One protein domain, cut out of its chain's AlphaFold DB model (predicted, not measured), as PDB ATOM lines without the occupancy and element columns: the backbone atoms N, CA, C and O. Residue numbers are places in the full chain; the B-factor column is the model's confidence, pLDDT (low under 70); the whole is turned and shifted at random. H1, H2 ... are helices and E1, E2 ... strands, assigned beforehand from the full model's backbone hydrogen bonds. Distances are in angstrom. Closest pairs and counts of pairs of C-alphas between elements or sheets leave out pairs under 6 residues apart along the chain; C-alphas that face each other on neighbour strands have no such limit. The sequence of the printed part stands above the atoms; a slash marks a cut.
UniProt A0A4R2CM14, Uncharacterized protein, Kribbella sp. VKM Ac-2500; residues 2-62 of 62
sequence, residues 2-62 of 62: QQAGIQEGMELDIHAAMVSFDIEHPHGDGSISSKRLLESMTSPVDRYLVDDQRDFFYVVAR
ATOM      1  N   GLN A   2      25.485  -7.868 -50.792       69.94
ATOM      2  CA  GLN A   2      25.221  -7.339 -49.436       69.94
ATOM      3  C   GLN A   2      24.155  -6.231 -49.391       69.94
ATOM      4  O   GLN A   2      23.269  -6.280 -48.550       69.94
ATOM      5  N   GLN A   3      24.195  -5.280 -50.328       72.38
ATOM      6  CA  GLN A   3      23.242  -4.166 -50.349       72.38
ATOM      7  C   GLN A   3      21.787  -4.610 -50.555       72.38
ATOM      8  O   GLN A   3      20.899  -4.073 -49.907       72.38
ATOM      9  N   ALA A   4      21.561  -5.632 -51.387       73.50
ATOM     10  CA  ALA A   4      20.230  -6.193 -51.600       73.50
ATOM     11  C   ALA A   4      19.689  -6.871 -50.327       73.50
ATOM     12  O   ALA A   4      18.546  -6.643 -49.965       73.50
ATOM     13  N   GLY A   5      20.528  -7.623 -49.600       77.19
ATOM     14  CA  GLY A   5      20.113  -8.264 -48.345       77.19
ATOM     15  C   GLY A   5      19.857  -7.276 -47.201       77.19
ATOM     16  O   GLY A   5      18.979  -7.508 -46.378       77.19
ATOM     17  N   ILE A   6      20.591  -6.157 -47.159       79.69
ATOM     18  CA  ILE A   6      20.331  -5.070 -46.199       79.69
ATOM     19  C   ILE A   6      18.990  -4.397 -46.512       79.69
ATOM     20  O   ILE A   6      18.217  -4.139 -45.593       79.69
ATOM     21  N   GLN A   7      18.708  -4.139 -47.792       78.44
ATOM     22  CA  GLN A   7      17.438  -3.560 -48.222       78.44
ATOM     23  C   GLN A   7      16.265  -4.488 -47.879       78.44
ATOM     24  O   GLN A   7      15.336  -4.062 -47.207       78.44
ATOM     25  N   GLU A   8      16.347  -5.763 -48.259       78.81
ATOM     26  CA  GLU A   8      15.301  -6.761 -48.001       78.81
ATOM     27  C   GLU A   8      15.049  -6.961 -46.498       78.81
ATOM     28  O   GLU A   8      13.903  -6.977 -46.056       78.81
ATOM     29  N   GLY A   9      16.107  -7.033 -45.685       77.19
ATOM     30  CA  GLY A   9      15.970  -7.117 -44.228       77.19
ATOM     31  C   GLY A   9      15.289  -5.889 -43.619       77.19
ATOM     32  O   GLY A   9      14.470  -6.030 -42.715       77.19
ATOM     33  N   MET A  10      15.587  -4.694 -44.136       77.50
ATOM     34  CA  MET A  10      14.941  -3.454 -43.703       77.50
ATOM     35  C   MET A  10      13.470  -3.401 -44.139       77.50
ATOM     36  O   MET A  10      12.619  -2.974 -43.365       77.50
ATOM     37  N   GLU A  11      13.149  -3.874 -45.346       77.31
ATOM     38  CA  GLU A  11      11.772  -3.943 -45.847       77.31
ATOM     39  C   GLU A  11      10.902  -4.924 -45.043       77.31
ATOM     40  O   GLU A  11       9.730  -4.634 -44.813       77.31
ATOM     41  N   LEU A  12      11.460  -6.047 -44.569       72.81
ATOM     42  CA  LEU A  12      10.745  -7.029 -43.738       72.81
ATOM     43  C   LEU A  12      10.415  -6.525 -42.326       72.81
ATOM     44  O   LEU A  12       9.416  -6.951 -41.747       72.81
ATOM     45  N   ASP A  13      11.246  -5.645 -41.767       72.31
ATOM     46  CA  ASP A  13      11.059  -5.091 -40.417       72.31
ATOM     47  C   ASP A  13      10.097  -3.885 -40.403       72.31
ATOM     48  O   ASP A  13       9.591  -3.469 -39.360       72.31
ATOM     49  N   ILE A  14       9.798  -3.317 -41.575       72.69
ATOM     50  CA  ILE A  14       9.037  -2.075 -41.689       72.69
ATOM     51  C   ILE A  14       7.569  -2.326 -42.017       72.69
ATOM     52  O   ILE A  14       7.195  -2.960 -43.001       72.69
ATOM     53  N   HIS A  15       6.697  -1.680 -41.244       75.94
ATOM     54  CA  HIS A  15       5.302  -1.510 -41.622       75.94
ATOM     55  C   HIS A  15       5.176  -0.330 -42.601       75.94
ATOM     56  O   HIS A  15       5.050   0.823 -42.184       75.94
ATOM     57  N   ALA A  16       5.225  -0.613 -43.906       69.38
ATOM     58  CA  ALA A  16       5.419   0.373 -44.985       69.38
ATOM     59  C   ALA A  16       4.420   1.553 -45.029       69.38
ATOM     60  O   ALA A  16       4.717   2.602 -45.601       69.38
ATOM     61  N   ALA A  17       3.240   1.407 -44.420       67.06
ATOM     62  CA  ALA A  17       2.247   2.480 -44.317       67.06
ATOM     63  C   ALA A  17       2.477   3.431 -43.122       67.06
ATOM     64  O   ALA A  17       2.021   4.578 -43.151       67.06
ATOM     65  N   MET A  18       3.173   2.957 -42.085       71.06
ATOM     66  CA  MET A  18       3.303   3.615 -40.777       71.06
ATOM     67  C   MET A  18       4.684   4.224 -40.539       71.06
ATOM     68  O   MET A  18       4.797   5.166 -39.761       71.06
ATOM     69  N   VAL A  19       5.722   3.704 -41.194       75.19
ATOM     70  CA  VAL A  19       7.099   4.187 -41.050       75.19
ATOM     71  C   VAL A  19       7.627   4.600 -42.412       75.19
ATOM     72  O   VAL A  19       7.411   3.905 -43.405       75.19
ATOM     73  N   SER A  20       8.320   5.736 -42.457       78.06
ATOM     74  CA  SER A  20       8.950   6.224 -43.673       78.06
ATOM     75  C   SER A  20      10.376   6.681 -43.396       78.06
ATOM     76  O   SER A  20      10.645   7.329 -42.387       78.06
ATOM     77  N   PHE A  21      11.289   6.308 -44.290       82.12
ATOM     78  CA  PHE A  21      12.683   6.734 -44.259       82.12
ATOM     79  C   PHE A  21      12.981   7.490 -45.549       82.12
ATOM     80  O   PHE A  21      12.900   6.932 -46.649       82.12
ATOM     81  N   ASP A  22      13.326   8.761 -45.392       86.75
ATOM     82  CA  ASP A  22      13.564   9.699 -46.480       86.75
ATOM     83  C   ASP A  22      15.001  10.197 -46.445       86.75
ATOM     84  O   ASP A  22      15.584  10.413 -45.383       86.75
ATOM     85  N   ILE A  23      15.579  10.367 -47.631       87.25
ATOM     86  CA  ILE A  23      16.831  11.093 -47.804       87.25
ATOM     87  C   ILE A  23      16.485  12.435 -48.425       87.25
ATOM     88  O   ILE A  23      16.023  12.490 -49.568       87.25
ATOM     89  N   GLU A  24      16.757  13.495 -47.678       88.44
ATOM     90  CA  GLU A  24      16.496  14.875 -48.061       88.44
ATOM     91  C   GLU A  24      17.801  15.560 -48.473       88.44
ATOM     92  O   GLU A  24      18.817  15.476 -47.779       88.44
ATOM     93  N   HIS A  25      17.774  16.249 -49.610       90.31
ATOM     94  CA  HIS A  25      18.883  17.056 -50.106       90.31
ATOM     95  C   HIS A  25      18.423  18.513 -50.214       90.31
ATOM     96  O   HIS A  25      17.763  18.872 -51.195       90.31
ATOM     97  N   PRO A  26      18.727  19.355 -49.212       89.12
ATOM     98  CA  PRO A  26      18.431  20.777 -49.279       89.12
ATOM     99  C   PRO A  26      19.346  21.478 -50.291       89.12
ATOM    100  O   PRO A  26      20.546  21.204 -50.367       89.12
ATOM    101  N   HIS A  27      18.776  22.417 -51.040       89.88
ATOM    102  CA  HIS A  27      19.473  23.273 -51.999       89.88
ATOM    103  C   HIS A  27      19.629  24.693 -51.441       89.88
ATOM    104  O   HIS A  27      18.920  25.115 -50.527       89.88
ATOM    105  N   GLY A  28      20.573  25.459 -51.995       90.81
ATOM    106  CA  GLY A  28      20.880  26.818 -51.523       90.81
ATOM    107  C   GLY A  28      19.774  27.857 -51.759       90.81
ATOM    108  O   GLY A  28      19.847  28.949 -51.205       90.81
ATOM    109  N   ASP A  29      18.764  27.526 -52.563       92.69
ATOM    110  CA  ASP A  29      17.585  28.356 -52.842       92.69
ATOM    111  C   ASP A  29      16.400  28.063 -51.901       92.69
ATOM    112  O   ASP A  29      15.334  28.662 -52.046       92.69
ATOM    113  N   GLY A  30      16.581  27.157 -50.933       83.94
ATOM    114  CA  GLY A  30      15.539  26.732 -50.001       83.94
ATOM    115  C   GLY A  30      14.639  25.614 -50.531       83.94
ATOM    116  O   GLY A  30      13.742  25.181 -49.811       83.94
ATOM    117  N   SER A  31      14.866  25.117 -51.752       87.31
ATOM    118  CA  SER A  31      14.203  23.904 -52.235       87.31
ATOM    119  C   SER A  31      14.813  22.647 -51.603       87.31
ATOM    120  O   SER A  31      15.972  22.633 -51.185       87.31
ATOM    121  N   ILE A  32      14.030  21.570 -51.526       87.31
ATOM    122  CA  ILE A  32      14.470  20.269 -51.008       87.31
ATOM    123  C   ILE A  32      14.114  19.207 -52.044       87.31
ATOM    124  O   ILE A  32      12.978  19.163 -52.519       87.31
ATOM    125  N   SER A  33      15.069  18.344 -52.397       88.56
ATOM    126  CA  SER A  33      14.778  17.123 -53.148       88.56
ATOM    127  C   SER A  33      14.829  15.904 -52.232       88.56
ATOM    128  O   SER A  33      15.833  15.652 -51.564       88.56
ATOM    129  N   SER A  34      13.752  15.121 -52.235       87.25
ATOM    130  CA  SER A  34      13.609  13.948 -51.370       87.25
ATOM    131  C   SER A  34      13.496  12.668 -52.185       87.25
ATOM    132  O   SER A  34      12.925  12.653 -53.279       87.25
ATOM    133  N   LYS A  35      14.026  11.571 -51.646       88.06
ATOM    134  CA  LYS A  35      13.767  10.224 -52.164       88.06
ATOM    135  C   LYS A  35      13.541   9.237 -51.028       88.06
ATOM    136  O   LYS A  35      14.154   9.362 -49.968       88.06
ATOM    137  N   ARG A  36      12.732   8.213 -51.301       86.62
ATOM    138  CA  ARG A  36      12.576   7.072 -50.400       86.62
ATOM    139  C   ARG A  36      13.869   6.291 -50.283       86.62
ATOM    140  O   ARG A  36      14.584   6.097 -51.270       86.62
ATOM    141  N   LEU A  37      14.132   5.813 -49.073       84.38
ATOM    142  CA  LEU A  37      15.182   4.836 -48.845       84.38
ATOM    143  C   LEU A  37      14.790   3.457 -49.393       84.38
ATOM    144  O   LEU A  37      15.641   2.787 -49.971       84.38
ATOM    145  N   LEU A  38      13.517   3.066 -49.245       85.12
ATOM    146  CA  LEU A  38      12.979   1.781 -49.707       85.12
ATOM    147  C   LEU A  38      11.810   1.993 -50.673       85.12
ATOM    148  O   LEU A  38      10.932   2.818 -50.421       85.12
ATOM    149  N   GLU A  39      11.774   1.219 -51.757       82.50
ATOM    150  CA  GLU A  39      10.748   1.336 -52.806       82.50
ATOM    151  C   GLU A  39       9.356   0.898 -52.329       82.50
ATOM    152  O   GLU A  39       8.346   1.397 -52.822       82.50
ATOM    153  N   SER A  40       9.292   0.002 -51.341       82.88
ATOM    154  CA  SER A  40       8.038  -0.514 -50.782       82.88
ATOM    155  C   SER A  40       7.273   0.502 -49.921       82.88
ATOM    156  O   SER A  40       6.109   0.269 -49.591       82.88
ATOM    157  N   MET A  41       7.880   1.642 -49.571       84.25
ATOM    158  CA  MET A  41       7.227   2.714 -48.814       84.25
ATOM    159  C   MET A  41       6.275   3.513 -49.700       84.25
ATOM    160  O   MET A  41       6.694   4.270 -50.573       84.25
ATOM    161  N   THR A  42       4.978   3.416 -49.425       82.06
ATOM    162  CA  THR A  42       3.935   3.996 -50.287       82.06
ATOM    163  C   THR A  42       3.455   5.382 -49.854       82.06
ATOM    164  O   THR A  42       2.509   5.921 -50.427       82.06
ATOM    165  N   SER A  43       4.045   5.966 -48.813       78.62
ATOM    166  CA  SER A  43       3.672   7.301 -48.340       78.62
ATOM    167  C   SER A  43       4.256   8.420 -49.233       78.62
ATOM    168  O   SER A  43       5.228   8.177 -49.954       78.62
ATOM    169  N   PRO A  44       3.743   9.670 -49.185       80.25
ATOM    170  CA  PRO A  44       4.345  10.821 -49.889       80.25
ATOM    171  C   PRO A  44       5.719  11.228 -49.329       80.25
ATOM    172  O   PRO A  44       5.853  11.359 -48.112       80.25
ATOM    173  N   VAL A  45       6.745  11.379 -50.182       82.94
ATOM    174  CA  VAL A  45       8.164  11.643 -49.796       82.94
ATOM    175  C   VAL A  45       8.396  12.976 -49.084       82.94
ATOM    176  O   VAL A  45       9.438  13.187 -48.478       82.94
ATOM    177  N   ASP A  46       7.428  13.873 -49.170       79.50
ATOM    178  CA  ASP A  46       7.404  15.200 -48.569       79.50
ATOM    179  C   ASP A  46       6.492  15.263 -47.335       79.50
ATOM    180  O   ASP A  46       6.284  16.341 -46.789       79.50
ATOM    181  N   ARG A  47       5.968  14.118 -46.861       75.50
ATOM    182  CA  ARG A  47       4.991  14.028 -45.758       75.50
ATOM    183  C   ARG A  47       5.380  14.830 -44.510       75.50
ATOM    184  O   ARG A  47       4.487  15.324 -43.839       75.50
ATOM    185  N   TYR A  48       6.670  14.930 -44.189       77.31
ATOM    186  CA  TYR A  48       7.166  15.665 -43.013       77.31
ATOM    187  C   TYR A  48       7.727  17.057 -43.334       77.31
ATOM    188  O   TYR A  48       8.126  17.782 -42.427       77.31
ATOM    189  N   LEU A  49       7.755  17.425 -44.614       80.19
ATOM    190  CA  LEU A  49       8.198  18.730 -45.108       80.19
ATOM    191  C   LEU A  49       7.021  19.660 -45.425       80.19
ATOM    192  O   LEU A  49       7.222  20.849 -45.665       80.19
ATOM    193  N   VAL A  50       5.802  19.120 -45.426       78.12
ATOM    194  CA  VAL A  50       4.555  19.861 -45.602       78.12
ATOM    195  C   VAL A  50       3.688  19.739 -44.354       78.12
ATOM    196  O   VAL A  50       3.734  18.731 -43.652       78.12
ATOM    197  N   ASP A  51       2.877  20.762 -44.087       74.44
ATOM    198  CA  ASP A  51       1.917  20.719 -42.987       74.44
ATOM    199  C   ASP A  51       0.934  19.555 -43.188       74.44
ATOM    200  O   ASP A  51       0.086  19.571 -44.086       74.44
ATOM    201  N   ASP A  52       1.037  18.537 -42.334       68.50
ATOM    202  CA  ASP A  52       0.163  17.370 -42.371       68.50
ATOM    203  C   ASP A  52      -1.109  17.630 -41.554       68.50
ATOM    204  O   ASP A  52      -1.142  17.500 -40.332       68.50
ATOM    205  N   GLN A  53      -2.186  18.019 -42.238       68.88
ATOM    206  CA  GLN A  53      -3.484  18.279 -41.600       68.88
ATOM    207  C   GLN A  53      -4.355  17.022 -41.442       68.88
ATOM    208  O   GLN A  53      -5.508  17.127 -41.025       68.88
ATOM    209  N   ARG A  54      -3.852  15.824 -41.773       65.94
ATOM    210  CA  ARG A  54      -4.664  14.591 -41.730       65.94
ATOM    211  C   ARG A  54      -5.041  14.164 -40.311       65.94
ATOM    212  O   ARG A  54      -6.078  13.526 -40.142       65.94
ATOM    213  N   ASP A  55      -4.255  14.563 -39.314       58.56
ATOM    214  CA  ASP A  55      -4.479  14.199 -37.910       58.56
ATOM    215  C   ASP A  55      -5.411  15.171 -37.163       58.56
ATOM    216  O   ASP A  55      -5.758  14.931 -36.005       58.56
ATOM    217  N   PHE A  56      -5.871  16.250 -37.812       61.22
ATOM    218  CA  PHE A  56      -6.732  17.255 -37.188       61.22
ATOM    219  C   PHE A  56      -8.046  17.428 -37.953       61.22
ATOM    220  O   PHE A  56      -8.111  18.079 -38.991       61.22
ATOM    221  N   PHE A  57      -9.139  16.922 -37.386       65.94
ATOM    222  CA  PHE A  57     -10.491  17.349 -37.741       65.94
ATOM    223  C   PHE A  57     -11.068  18.184 -36.596       65.94
ATOM    224  O   PHE A  57     -11.127  17.739 -35.452       65.94
ATOM    225  N   TYR A  58     -11.513  19.403 -36.900       62.47
ATOM    226  CA  TYR A  58     -12.281  20.238 -35.979       62.47
ATOM    227  C   TYR A  58     -13.742  20.258 -36.432       62.47
ATOM    228  O   TYR A  58     -14.081  20.726 -37.519       62.47
ATOM    229  N   VAL A  59     -14.627  19.713 -35.600       72.00
ATOM    230  CA  VAL A  59     -16.074  19.791 -35.815       72.00
ATOM    231  C   VAL A  59     -16.555  21.115 -35.235       72.00
ATOM    232  O   VAL A  59     -16.433  21.345 -34.034       72.00
ATOM    233  N   VAL A  60     -17.113  21.983 -36.077       69.19
ATOM    234  CA  VAL A  60     -17.766  23.216 -35.621       69.19
ATOM    235  C   VAL A  60     -19.273  22.976 -35.615       69.19
ATOM    236  O   VAL A  60     -19.883  22.823 -36.673       69.19
ATOM    237  N   ALA A  61     -19.872  22.905 -34.427       67.50
ATOM    238  CA  ALA A  61     -21.325  22.904 -34.282       67.50
ATOM    239  C   ALA A  61     -21.862  24.333 -34.480       67.50
ATOM    240  O   ALA A  61     -21.255  25.290 -33.999       67.50
ATOM    241  N   ARG A  62     -22.972  24.463 -35.217       58.75
ATOM    242  CA  ARG A  62     -23.729  25.716 -35.368       58.75
ATOM    243  C   ARG A  62     -24.685  25.925 -34.206       58.75
ATOM    244  O   ARG A  62     -25.285  24.916 -33.775       58.75
TER     245      ARG A  62
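Overview. This is residues 2 to 62 of the 62 residues of an uncharacterized protein of Kribbella sp. VKM Ac-2500 (UniProt A0A4R2CM14). With little regular structure, this model is a strand hairpin, E1 and E2, with helix H1 before it and a tail, residues 50 to 62, sticking out. Among 61 printed residues are one named helix and two named strands, in the order H1, E1, E2; the class is mixed, with 22 residues in named elements. The whole is flat, 60 by 34 by 11 A, and only just extended, close to loose, with a radius of gyration of the C-alphas of 16.1 A.

Arrangement. Start at H1, residues 2 to 13, where every O i to N i+4 pair is within hydrogen-bond range. A short link leads to E1, residues 22 to 26. Past a tight link, E2, residues 32 to 36, makes a hairpin with E1, antiparallel at 162 degrees; find N 25 and O 33 within hydrogen-bond range, 2.8 A apart. H1 and E2 are apart.

Along the chain. From C-alpha 2 at (25.221, -7.339, -49.436), H1 runs 16.9 A. E1 measures 12.4 A; E2 runs 13.3 A to C-alpha 36 at (12.576, 7.072, -50.400).

Size, cuts and confidence. The farthest C-alphas, of Gln 2 and Arg 62, are 60.7 A apart. The printed part has no cut. Look for pLDDT under 70 at residues 2, 16 to 17, 52 to 58 and 60 to 62.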